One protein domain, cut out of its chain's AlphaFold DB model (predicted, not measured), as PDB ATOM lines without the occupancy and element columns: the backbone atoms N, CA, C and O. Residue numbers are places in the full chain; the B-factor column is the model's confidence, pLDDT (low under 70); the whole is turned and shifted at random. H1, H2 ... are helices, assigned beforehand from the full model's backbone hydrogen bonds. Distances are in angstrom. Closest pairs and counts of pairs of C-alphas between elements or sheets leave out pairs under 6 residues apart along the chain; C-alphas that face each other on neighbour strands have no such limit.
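What this domain is: This is residues 99 to 175 of the 195 residues of an uncharacterized protein of Pseudoloma neurophilia (UniProt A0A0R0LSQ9). Going from residue 99, the printed part draws a flat, open C: H1 with the looping stretch 106 to 129 at one end, H2 along the back, then H3 and a thin tail to H4 as the other arm, with an empty middle. No helix touches another. The 77 printed residues hold four named helices, H1 to H4 in order, and no named strand; the class is all helix. The whole is extended, with a radius of gyration of the C-alphas of 18.7 A and spans of 44 by 44 by 18 A.

How they stand to each other: Start at H1, residues 99 to 105; H2, residues 130 to 141, is only just apart from it, at 8.2 A between closest C-alphas. H3, residues 149 to 165, is apart from both, and H4, residues 172 to 175, is apart from H1, H2 and H3. In H1, H2 and H3 every O i to N i+4 pair is within hydrogen-bond range; H4 is too short for one.

Where its parts are: Find C-alpha 99 at (273.193, 193.525, 150.551), where H1 begins. H2 is 16.2 A long; H3 runs 24.4 A from C-alpha 149 at (272.306, 185.002, 117.342). H4 ends at C-alpha 175, (302.567, 179.429, 143.578).

The domain as a whole: The farthest C-alphas, of Asn 127 and Leu 175, are 51.1 A apart. The printed part has no cut, and the link from H1 to H2 is long. Look for pLDDT under 70 at residues 126 to 129, 139 to 146 and 165 to 170.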
ATOM      1  N   PHE A  99     273.244 193.377 149.096       88.94
ATOM      2  CA  PHE A  99     273.193 193.525 150.551       88.94
ATOM      3  C   PHE A  99     271.845 194.062 151.042       88.94
ATOM      4  O   PHE A  99     271.469 193.787 152.180       88.94
ATOM      5  N   LEU A 100     271.110 194.794 150.197       86.06
ATOM      6  CA  LEU A 100     269.754 195.228 150.520       86.06
ATOM      7  C   LEU A 100     268.800 194.029 150.527       86.06
ATOM      8  O   LEU A 100     268.013 193.884 151.457       86.06
ATOM      9  N   ILE A 101     268.916 193.145 149.531       85.00
ATOM     10  CA  ILE A 101     268.128 191.905 149.450       85.00
ATOM     11  C   ILE A 101     268.388 191.042 150.686       85.00
ATOM     12  O   ILE A 101     267.444 190.637 151.365       85.00
ATOM     13  N   ASP A 102     269.661 190.836 151.031       88.19
ATOM     14  CA  ASP A 102     270.050 190.054 152.204       88.19
ATOM     15  C   ASP A 102     269.513 190.691 153.505       88.19
ATOM     16  O   ASP A 102     269.028 189.989 154.394       88.19
ATOM     17  N   ALA A 103     269.540 192.024 153.629       86.12
ATOM     18  CA  ALA A 103     269.022 192.726 154.804       86.12
ATOM     19  C   ALA A 103     267.490 192.646 154.932       86.12
ATOM     20  O   ALA A 103     266.973 192.547 156.049       86.12
ATOM     21  N   LEU A 104     266.765 192.674 153.809       84.75
ATOM     22  CA  LEU A 104     265.309 192.512 153.773       84.75
ATOM     23  C   LEU A 104     264.903 191.080 154.141       84.75
ATOM     24  O   LEU A 104     264.039 190.894 154.998       84.75
ATOM     25  N   GLN A 105     265.573 190.074 153.571       86.00
ATOM     26  CA  GLN A 105     265.307 188.660 153.862       86.00
ATOM     27  C   GLN A 105     265.568 188.310 155.330       86.00
ATOM     28  O   GLN A 105     264.767 187.618 155.959       86.00
ATOM     29  N   ASN A 106     266.648 188.844 155.906       87.56
ATOM     30  CA  ASN A 106     266.999 188.617 157.309       87.56
ATOM     31  C   ASN A 106     266.232 189.519 158.295       87.56
ATOM     32  O   ASN A 106     266.463 189.433 159.500       87.56
ATOM     33  N   LYS A 107     265.325 190.388 157.816       80.44
ATOM     34  CA  LYS A 107     264.588 191.385 158.624       80.44
ATOM     35  C   LYS A 107     265.496 192.318 159.440       80.44
ATOM     36  O   LYS A 107     265.077 192.883 160.447       80.44
ATOM     37  N   THR A 108     266.739 192.503 159.004       83.31
ATOM     38  CA  THR A 108     267.715 193.410 159.627       83.31
ATOM     39  C   THR A 108     267.696 194.804 159.001       83.31
ATOM     40  O   THR A 108     268.495 195.662 159.380       83.31
ATOM     41  N   PHE A 109     266.814 195.037 158.026       81.75
ATOM     42  CA  PHE A 109     266.656 196.323 157.362       81.75
ATOM     43  C   PHE A 109     266.141 197.401 158.330       81.75
ATOM     44  O   PHE A 109     265.156 197.214 159.045       81.75
ATOM     45  N   LYS A 110     266.820 198.551 158.339       83.12
ATOM     46  CA  LYS A 110     266.451 199.764 159.084       83.12
ATOM     47  C   LYS A 110     266.304 200.915 158.087       83.12
ATOM     48  O   LYS A 110     266.935 200.885 157.040       83.12
ATOM     49  N   LYS A 111     265.525 201.950 158.421       78.88
ATOM     50  CA  LYS A 111     265.344 203.129 157.546       78.88
ATOM     51  C   LYS A 111     266.660 203.859 157.231       78.88
ATOM     52  O   LYS A 111     266.791 204.418 156.155       78.88
ATOM     53  N   ASP A 112     267.649 203.758 158.120       82.25
ATOM     54  CA  ASP A 112     268.997 204.316 157.931       82.25
ATOM     55  C   ASP A 112     270.011 203.281 157.414       82.25
ATOM     56  O   ASP A 112     271.216 203.389 157.663       82.25
ATOM     57  N   TRP A 113     269.540 202.213 156.768       85.44
ATOM     58  CA  TRP A 113     270.423 201.167 156.272       85.44
ATOM     59  C   TRP A 113     271.305 201.702 155.138       85.44
ATOM     60  O   TRP A 113     270.831 202.304 154.177       85.44
ATOM     61  N   LYS A 114     272.614 201.467 155.260       83.00
ATOM     62  CA  LYS A 114     273.624 201.852 154.272       83.00
ATOM     63  C   LYS A 114     274.350 200.614 153.770       83.00
ATOM     64  O   LYS A 114     274.673 199.717 154.549       83.00
ATOM     65  N   CYS A 115     274.643 200.594 152.474       83.62
ATOM     66  CA  CYS A 115     275.396 199.509 151.864       83.62
ATOM     67  C   CYS A 115     276.839 199.466 152.382       83.62
ATOM     68  O   CYS A 115     277.536 200.478 152.284       83.62
ATOM     69  N   PRO A 116     277.332 198.299 152.843       86.44
ATOM     70  CA  PRO A 116     278.719 198.146 153.286       86.44
ATOM     71  C   PRO A 116     279.753 198.436 152.192       86.44
ATOM     72  O   PRO A 116     280.864 198.857 152.493       86.44
ATOM     73  N   LEU A 117     279.393 198.199 150.928       84.06
ATOM     74  CA  LEU A 117     280.277 198.403 149.778       84.06
ATOM     75  C   LEU A 117     280.061 199.744 149.070       84.06
ATOM     76  O   LEU A 117     280.782 200.026 148.118       84.06
ATOM     77  N   ASN A 118     279.077 200.541 149.506       82.00
ATOM     78  CA  ASN A 118     278.684 201.801 148.869       82.00
ATOM     79  C   ASN A 118     278.629 201.695 147.327       82.00
ATOM     80  O   ASN A 118     279.279 202.463 146.616       82.00
ATOM     81  N   CYS A 119     277.938 200.670 146.815       81.56
ATOM     82  CA  CYS A 119     277.895 200.403 145.378       81.56
ATOM     83  C   CYS A 119     276.997 201.403 144.628       81.56
ATOM     84  O   CYS A 119     276.291 202.211 145.224       81.56
ATOM     85  N   SER A 120     277.023 201.352 143.296       81.06
ATOM     86  CA  SER A 120     276.195 202.190 142.413       81.06
ATOM     87  C   SER A 120     274.744 201.706 142.267       81.06
ATOM     88  O   SER A 120     274.011 202.219 141.423       81.06
ATOM     89  N   ASP A 121     274.369 200.671 143.019       82.81
ATOM     90  CA  ASP A 121     273.074 200.001 142.919       82.81
ATOM     91  C   ASP A 121     271.978 200.718 143.716       82.81
ATOM     92  O   ASP A 121     272.231 201.660 144.471       82.81
ATOM     93  N   ILE A 122     270.737 200.266 143.552       82.56
ATOM     94  CA  ILE A 122     269.581 200.814 144.264       82.56
ATOM     95  C   ILE A 122     269.598 200.314 145.716       82.56
ATOM     96  O   ILE A 122     269.612 199.105 145.972       82.56
ATOM     97  N   HIS A 123     269.591 201.259 146.662       79.75
ATOM     98  CA  HIS A 123     269.678 201.014 148.110       79.75
ATOM     99  C   HIS A 123     268.409 201.376 148.888       79.75
ATOM    100  O   HIS A 123     268.316 201.067 150.074       79.75
ATOM    101  N   GLU A 124     267.436 201.999 148.229       77.75
ATOM    102  CA  GLU A 124     266.185 202.436 148.837       77.75
ATOM    103  C   GLU A 124     265.013 201.978 147.964       77.75
ATOM    104  O   GLU A 124     264.970 202.267 146.768       77.75
ATOM    105  N   ILE A 125     264.073 201.238 148.556       73.31
ATOM    106  CA  ILE A 125     262.826 200.822 147.904       73.31
ATOM    107  C   ILE A 125     261.714 201.616 148.571       73.31
ATOM    108  O   ILE A 125     261.387 201.384 149.734       73.31
ATOM    109  N   THR A 126     261.195 202.615 147.860       64.19
ATOM    110  CA  THR A 126     260.467 203.701 148.509       64.19
ATOM    111  C   THR A 126     259.067 203.304 148.965       64.19
ATOM    112  O   THR A 126     258.654 203.889 149.951       64.19
ATOM    113  N   ASN A 127     258.349 202.352 148.333       54.53
ATOM    114  CA  ASN A 127     256.993 201.945 148.782       54.53
ATOM    115  C   ASN A 127     256.394 200.639 148.196       54.53
ATOM    116  O   ASN A 127     255.211 200.386 148.410       54.53
ATOM    117  N   SER A 128     257.143 199.795 147.486       56.03
ATOM    118  CA  SER A 128     256.603 198.551 146.907       56.03
ATOM    119  C   SER A 128     257.340 197.316 147.416       56.03
ATOM    120  O   SER A 128     258.514 197.382 147.788       56.03
ATOM    121  N   ASN A 129     256.630 196.186 147.474       68.12
ATOM    122  CA  ASN A 129     257.228 194.898 147.815       68.12
ATOM    123  C   ASN A 129     258.413 194.640 146.860       68.12
ATOM    124  O   ASN A 129     258.318 194.985 145.681       68.12
ATOM    125  N   LEU A 130     259.529 194.070 147.331       70.31
ATOM    126  CA  LEU A 130     260.716 193.842 146.483       70.31
ATOM    127  C   LEU A 130     260.328 193.087 145.201       70.31
ATOM    128  O   LEU A 130     260.816 193.387 144.115       70.31
ATOM    129  N   GLU A 131     259.396 192.149 145.330       74.25
ATOM    130  CA  GLU A 131     258.812 191.374 144.244       74.25
ATOM    131  C   GLU A 131     258.071 192.250 143.226       74.25
ATOM    132  O   GLU A 131     258.235 192.048 142.028       74.25
ATOM    133  N   GLU A 132     257.311 193.252 143.667       74.31
ATOM    134  CA  GLU A 132     256.599 194.185 142.784       74.31
ATOM    135  C   GLU A 132     257.580 195.101 142.042       74.31
ATOM    136  O   GLU A 132     257.432 195.333 140.841       74.31
ATOM    137  N   PHE A 133     258.642 195.552 142.720       75.31
ATOM    138  CA  PHE A 133     259.717 196.315 142.085       75.31
ATOM    139  C   PHE A 133     260.452 195.488 141.020       75.31
ATOM    140  O   PHE A 133     260.699 195.970 139.911       75.31
ATOM    141  N   LEU A 134     260.777 194.229 141.329       74.62
ATOM    142  CA  LEU A 134     261.420 193.318 140.383       74.62
ATOM    143  C   LEU A 134     260.509 192.992 139.195       74.62
ATOM    144  O   LEU A 134     260.996 192.918 138.068       74.62
ATOM    145  N   GLU A 135     259.205 192.844 139.418       74.81
ATOM    146  CA  GLU A 135     258.250 192.551 138.351       74.81
ATOM    147  C   GLU A 135     258.028 193.768 137.438       74.81
ATOM    148  O   GLU A 135     258.085 193.637 136.216       74.81
ATOM    149  N   MET A 136     257.924 194.979 137.999       71.75
ATOM    150  CA  MET A 136     257.934 196.221 137.215       71.75
ATOM    151  C   MET A 136     259.205 196.354 136.373       71.75
ATOM    152  O   MET A 136     259.143 196.715 135.195       71.75
ATOM    153  N   LYS A 137     260.370 196.046 136.957       70.31
ATOM    154  CA  LYS A 137     261.641 196.105 136.232       70.31
ATOM    155  C   LYS A 137     261.711 195.058 135.125       70.31
ATOM    156  O   LYS A 137     262.114 195.411 134.020       70.31
ATOM    157  N   ARG A 138     261.246 193.824 135.348       70.94
ATOM    158  CA  ARG A 138     261.143 192.794 134.295       70.94
ATOM    159  C   ARG A 138     260.291 193.252 133.119       70.94
ATOM    160  O   ARG A 138     260.725 193.102 131.981       70.94
ATOM    161  N   VAL A 139     259.133 193.853 133.388       69.56
ATOM    162  CA  VAL A 139     258.258 194.409 132.346       69.56
ATOM    163  C   VAL A 139     258.947 195.563 131.610       69.56
ATOM    164  O   VAL A 139     258.867 195.638 130.390       69.56
ATOM    165  N   SER A 140     259.688 196.424 132.316       63.72
ATOM    166  CA  SER A 140     260.422 197.536 131.687       63.72
ATOM    167  C   SER A 140     261.655 197.110 130.872       63.72
ATOM    168  O   SER A 140     262.036 197.804 129.933       63.72
ATOM    169  N   VAL A 141     262.279 195.977 131.220       62.94
ATOM    170  CA  VAL A 141     263.468 195.409 130.553       62.94
ATOM    171  C   VAL A 141     263.084 194.462 129.414       62.94
ATOM    172  O   VAL A 141     263.933 194.111 128.596       62.94
ATOM    173  N   ALA A 142     261.808 194.082 129.307       57.50
ATOM    174  CA  ALA A 142     261.260 193.422 128.133       57.50
ATOM    175  C   ALA A 142     261.222 194.406 126.951       57.50
ATOM    176  O   ALA A 142     260.174 194.852 126.497       57.50
ATOM    177  N   THR A 143     262.393 194.770 126.436       58.53
ATOM    178  CA  THR A 143     262.497 195.262 125.073       58.53
ATOM    179  C   THR A 143     262.039 194.124 124.168       58.53
ATOM    180  O   THR A 143     262.620 193.042 124.230       58.53
ATOM    181  N   ASP A 144     261.046 194.371 123.313       58.66
ATOM    182  CA  ASP A 144     260.476 193.442 122.310       58.66
ATOM    183  C   ASP A 144     261.506 192.762 121.381       58.66
ATOM    184  O   ASP A 144     261.173 191.919 120.547       58.66
ATOM    185  N   LYS A 145     262.780 193.132 121.492       67.31
ATOM    186  CA  LYS A 145     263.875 192.608 120.697       67.31
ATOM    187  C   LYS A 145     264.475 191.386 121.393       67.31
ATOM    188  O   LYS A 145     265.278 191.508 122.316       67.31
ATOM    189  N   MET A 146     264.091 190.193 120.939       68.94
ATOM    190  CA  MET A 146     264.863 188.986 121.239       68.94
ATOM    191  C   MET A 146     266.305 189.180 120.759       68.94
ATOM    192  O   MET A 146     266.518 189.723 119.675       68.94
ATOM    193  N   LEU A 147     267.288 188.752 121.559       75.81
ATOM    194  CA  LEU A 147     268.684 188.786 121.126       75.81
ATOM    195  C   LEU A 147     268.842 187.911 119.882       75.81
ATOM    196  O   LEU A 147     268.646 186.694 119.936       75.81
ATOM    197  N   ASP A 148     269.266 188.528 118.786       86.06
ATOM    198  CA  ASP A 148     269.676 187.791 117.603       86.06
ATOM    199  C   ASP A 148     270.943 186.982 117.902       86.06
ATOM    200  O   ASP A 148     271.762 187.336 118.758       86.06
ATOM    201  N   LYS A 149     271.150 185.894 117.154       86.31
ATOM    202  CA  LYS A 149     272.306 185.002 117.342       86.31
ATOM    203  C   LYS A 149     273.643 185.756 117.313       86.31
ATOM    204  O   LYS A 149     274.542 185.456 118.089       86.31
ATOM    205  N   GLU A 150     273.756 186.766 116.456       85.31
ATOM    206  CA  GLU A 150     274.958 187.598 116.332       85.31
ATOM    207  C   GLU A 150     275.168 188.533 117.532       85.31
ATOM    208  O   GLU A 150     276.306 188.793 117.929       85.31
ATOM    209  N   GLU A 151     274.087 189.050 118.123       84.06
ATOM    210  CA  GLU A 151     274.144 189.849 119.352       84.06
ATOM    211  C   GLU A 151     274.518 188.961 120.549       84.06
ATOM    212  O   GLU A 151     275.352 189.347 121.372       84.06
ATOM    213  N   TYR A 152     273.989 187.733 120.595       87.00
ATOM    214  CA  TYR A 152     274.339 186.734 121.603       87.00
ATOM    215  C   TYR A 152     275.814 186.318 121.524       87.00
ATOM    216  O   TYR A 152     276.514 186.325 122.537       87.00
ATOM    217  N   ASP A 153     276.330 186.031 120.328       88.38
ATOM    218  CA  ASP A 153     277.738 185.662 120.147       88.38
ATOM    219  C   ASP A 153     278.674 186.804 120.596       88.38
ATOM    220  O   ASP A 153     279.667 186.565 121.291       88.38
ATOM    221  N   LYS A 154     278.327 188.067 120.300       88.19
ATOM    222  CA  LYS A 154     279.057 189.249 120.806       88.19
ATOM    223  C   LYS A 154     279.025 189.336 122.333       88.19
ATOM    224  O   LYS A 154     280.046 189.656 122.946       88.19
ATOM    225  N   PHE A 155     277.880 189.053 122.949       85.19
ATOM    226  CA  PHE A 155     277.731 189.041 124.403       85.19
ATOM    227  C   PHE A 155     278.607 187.967 125.066       85.19
ATOM    228  O   PHE A 155     279.316 188.268 126.028       85.19
ATOM    229  N   ILE A 156     278.644 186.749 124.517       89.25
ATOM    230  CA  ILE A 156     279.492 185.661 125.027       89.25
ATOM    231  C   ILE A 156     280.977 186.018 124.914       89.25
ATOM    232  O   ILE A 156     281.719 185.870 125.887       89.25
ATOM    233  N   ILE A 157     281.409 186.568 123.774       87.88
ATOM    234  CA  ILE A 157     282.795 187.025 123.583       87.88
ATOM    235  C   ILE A 157     283.167 188.095 124.619       87.88
ATOM    236  O   ILE A 157     284.259 188.052 125.195       87.88
ATOM    237  N   LYS A 158     282.261 189.044 124.890       88.25
ATOM    238  CA  LYS A 158     282.469 190.085 125.906       88.25
ATOM    239  C   LYS A 158     282.613 189.481 127.306       88.25
ATOM    240  O   LYS A 158     283.579 189.805 127.996       88.25
ATOM    241  N   LEU A 159     281.720 188.567 127.691       85.50
ATOM    242  CA  LEU A 159     281.773 187.869 128.979       85.50
ATOM    243  C   LEU A 159     283.067 187.070 129.164       85.50
ATOM    244  O   LEU A 159     283.687 187.123 130.225       85.50
ATOM    245  N   GLU A 160     283.503 186.326 128.147       83.00
ATOM    246  CA  GLU A 160     284.767 185.588 128.203       83.00
ATOM    247  C   GLU A 160     285.978 186.523 128.289       83.00
ATOM    248  O   GLU A 160     286.943 186.230 129.001       83.00
ATOM    249  N   GLY A 161     285.929 187.664 127.598       78.75
ATOM    250  CA  GLY A 161     286.939 188.713 127.697       78.75
ATOM    251  C   GLY A 161     287.031 189.299 129.105       78.75
ATOM    252  O   GLY A 161     288.129 189.453 129.636       78.75
ATOM    253  N   GLU A 162     285.895 189.579 129.743       76.31
ATOM    254  CA  GLU A 162     285.837 190.062 131.126       76.31
ATOM    255  C   GLU A 162     286.338 189.005 132.119       76.31
ATOM    256  O   GLU A 162     287.188 189.316 132.953       76.31
ATOM    257  N   LYS A 163     285.952 187.731 131.961       73.12
ATOM    258  CA  LYS A 163     286.484 186.620 132.776       73.12
ATOM    259  C   LYS A 163     288.001 186.471 132.672       73.12
ATOM    260  O   LYS A 163     288.639 186.137 133.660       73.12
ATOM    261  N   LYS A 164     288.594 186.726 131.502       71.25
ATOM    262  CA  LYS A 164     290.059 186.705 131.327       71.25
ATOM    263  C   LYS A 164     290.749 187.921 131.953       71.25
ATOM    264  O   LYS A 164     291.905 187.813 132.357       71.25
ATOM    265  N   LYS A 165     290.068 189.073 132.027       66.00
ATOM    266  CA  LYS A 165     290.581 190.288 132.689       66.00
ATOM    267  C   LYS A 165     290.622 190.132 134.204       66.00
ATOM    268  O   LYS A 165     291.573 190.596 134.830       66.00
ATOM    269  N   PHE A 166     289.659 189.413 134.776       60.50
ATOM    270  CA  PHE A 166     289.783 188.880 136.127       60.50
ATOM    271  C   PHE A 166     290.791 187.731 136.106       60.50
ATOM    272  O   PHE A 166     290.431 186.559 136.024       60.50
ATOM    273  N   LYS A 167     292.087 188.067 136.144       59.62
ATOM    274  CA  LYS A 167     293.132 187.077 136.412       59.62
ATOM    275  C   LYS A 167     292.716 186.337 137.678       59.62
ATOM    276  O   LYS A 167     292.617 186.960 138.734       59.62
ATOM    277  N   ALA A 168     292.452 185.037 137.554       62.53
ATOM    278  CA  ALA A 168     292.292 184.177 138.712       62.53
ATOM    279  C   ALA A 168     293.482 184.457 139.635       62.53
ATOM    280  O   ALA A 168     294.633 184.406 139.184       62.53
ATOM    281  N   ALA A 169     293.200 184.855 140.877       67.12
ATOM    282  CA  ALA A 169     294.239 184.976 141.884       67.12
ATOM    283  C   ALA A 169     295.036 183.669 141.859       67.12
ATOM    284  O   ALA A 169     294.441 182.590 141.788       67.12
ATOM    285  N   LEU A 170     296.366 183.776 141.803       69.00
ATOM    286  CA  LEU A 170     297.216 182.598 141.715       69.00
ATOM    287  C   LEU A 170     296.876 181.681 142.889       69.00
ATOM    288  O   LEU A 170     296.954 182.108 144.040       69.00
ATOM    289  N   THR A 171     296.459 180.451 142.602       77.56
ATOM    290  CA  THR A 171     296.142 179.509 143.673       77.56
ATOM    291  C   THR A 171     297.431 179.117 144.398       77.56
ATOM    292  O   THR A 171     298.522 179.203 143.827       77.56
ATOM    293  N   GLY A 172     297.336 178.648 145.647       70.88
ATOM    294  CA  GLY A 172     298.510 178.145 146.380       70.88
ATOM    295  C   GLY A 172     299.272 177.062 145.601       70.88
ATOM    296  O   GLY A 172     300.500 177.030 145.608       70.88
ATOM    297  N   TYR A 173     298.549 176.251 144.823       74.44
ATOM    298  CA  TYR A 173     299.121 175.259 143.915       74.44
ATOM    299  C   TYR A 173     299.919 175.888 142.759       74.44
ATOM    300  O   TYR A 173     301.007 175.416 142.420       74.44
ATOM    301  N   ASP A 174     299.425 176.983 142.177       79.19
ATOM    302  CA  ASP A 174     300.139 177.714 141.125       79.19
ATOM    303  C   ASP A 174     301.410 178.394 141.652       79.19
ATOM    304  O   ASP A 174     302.401 178.494 140.927       79.19
ATOM    305  N   LEU A 175     301.398 178.852 142.908       77.00
ATOM    306  CA  LEU A 175     302.567 179.429 143.578       77.00
ATOM    307  C   LEU A 175     303.630 178.365 143.885       77.00
ATOM    308  O   LEU A 175     304.809 178.587 143.600       77.00
TER     309      LEU A 175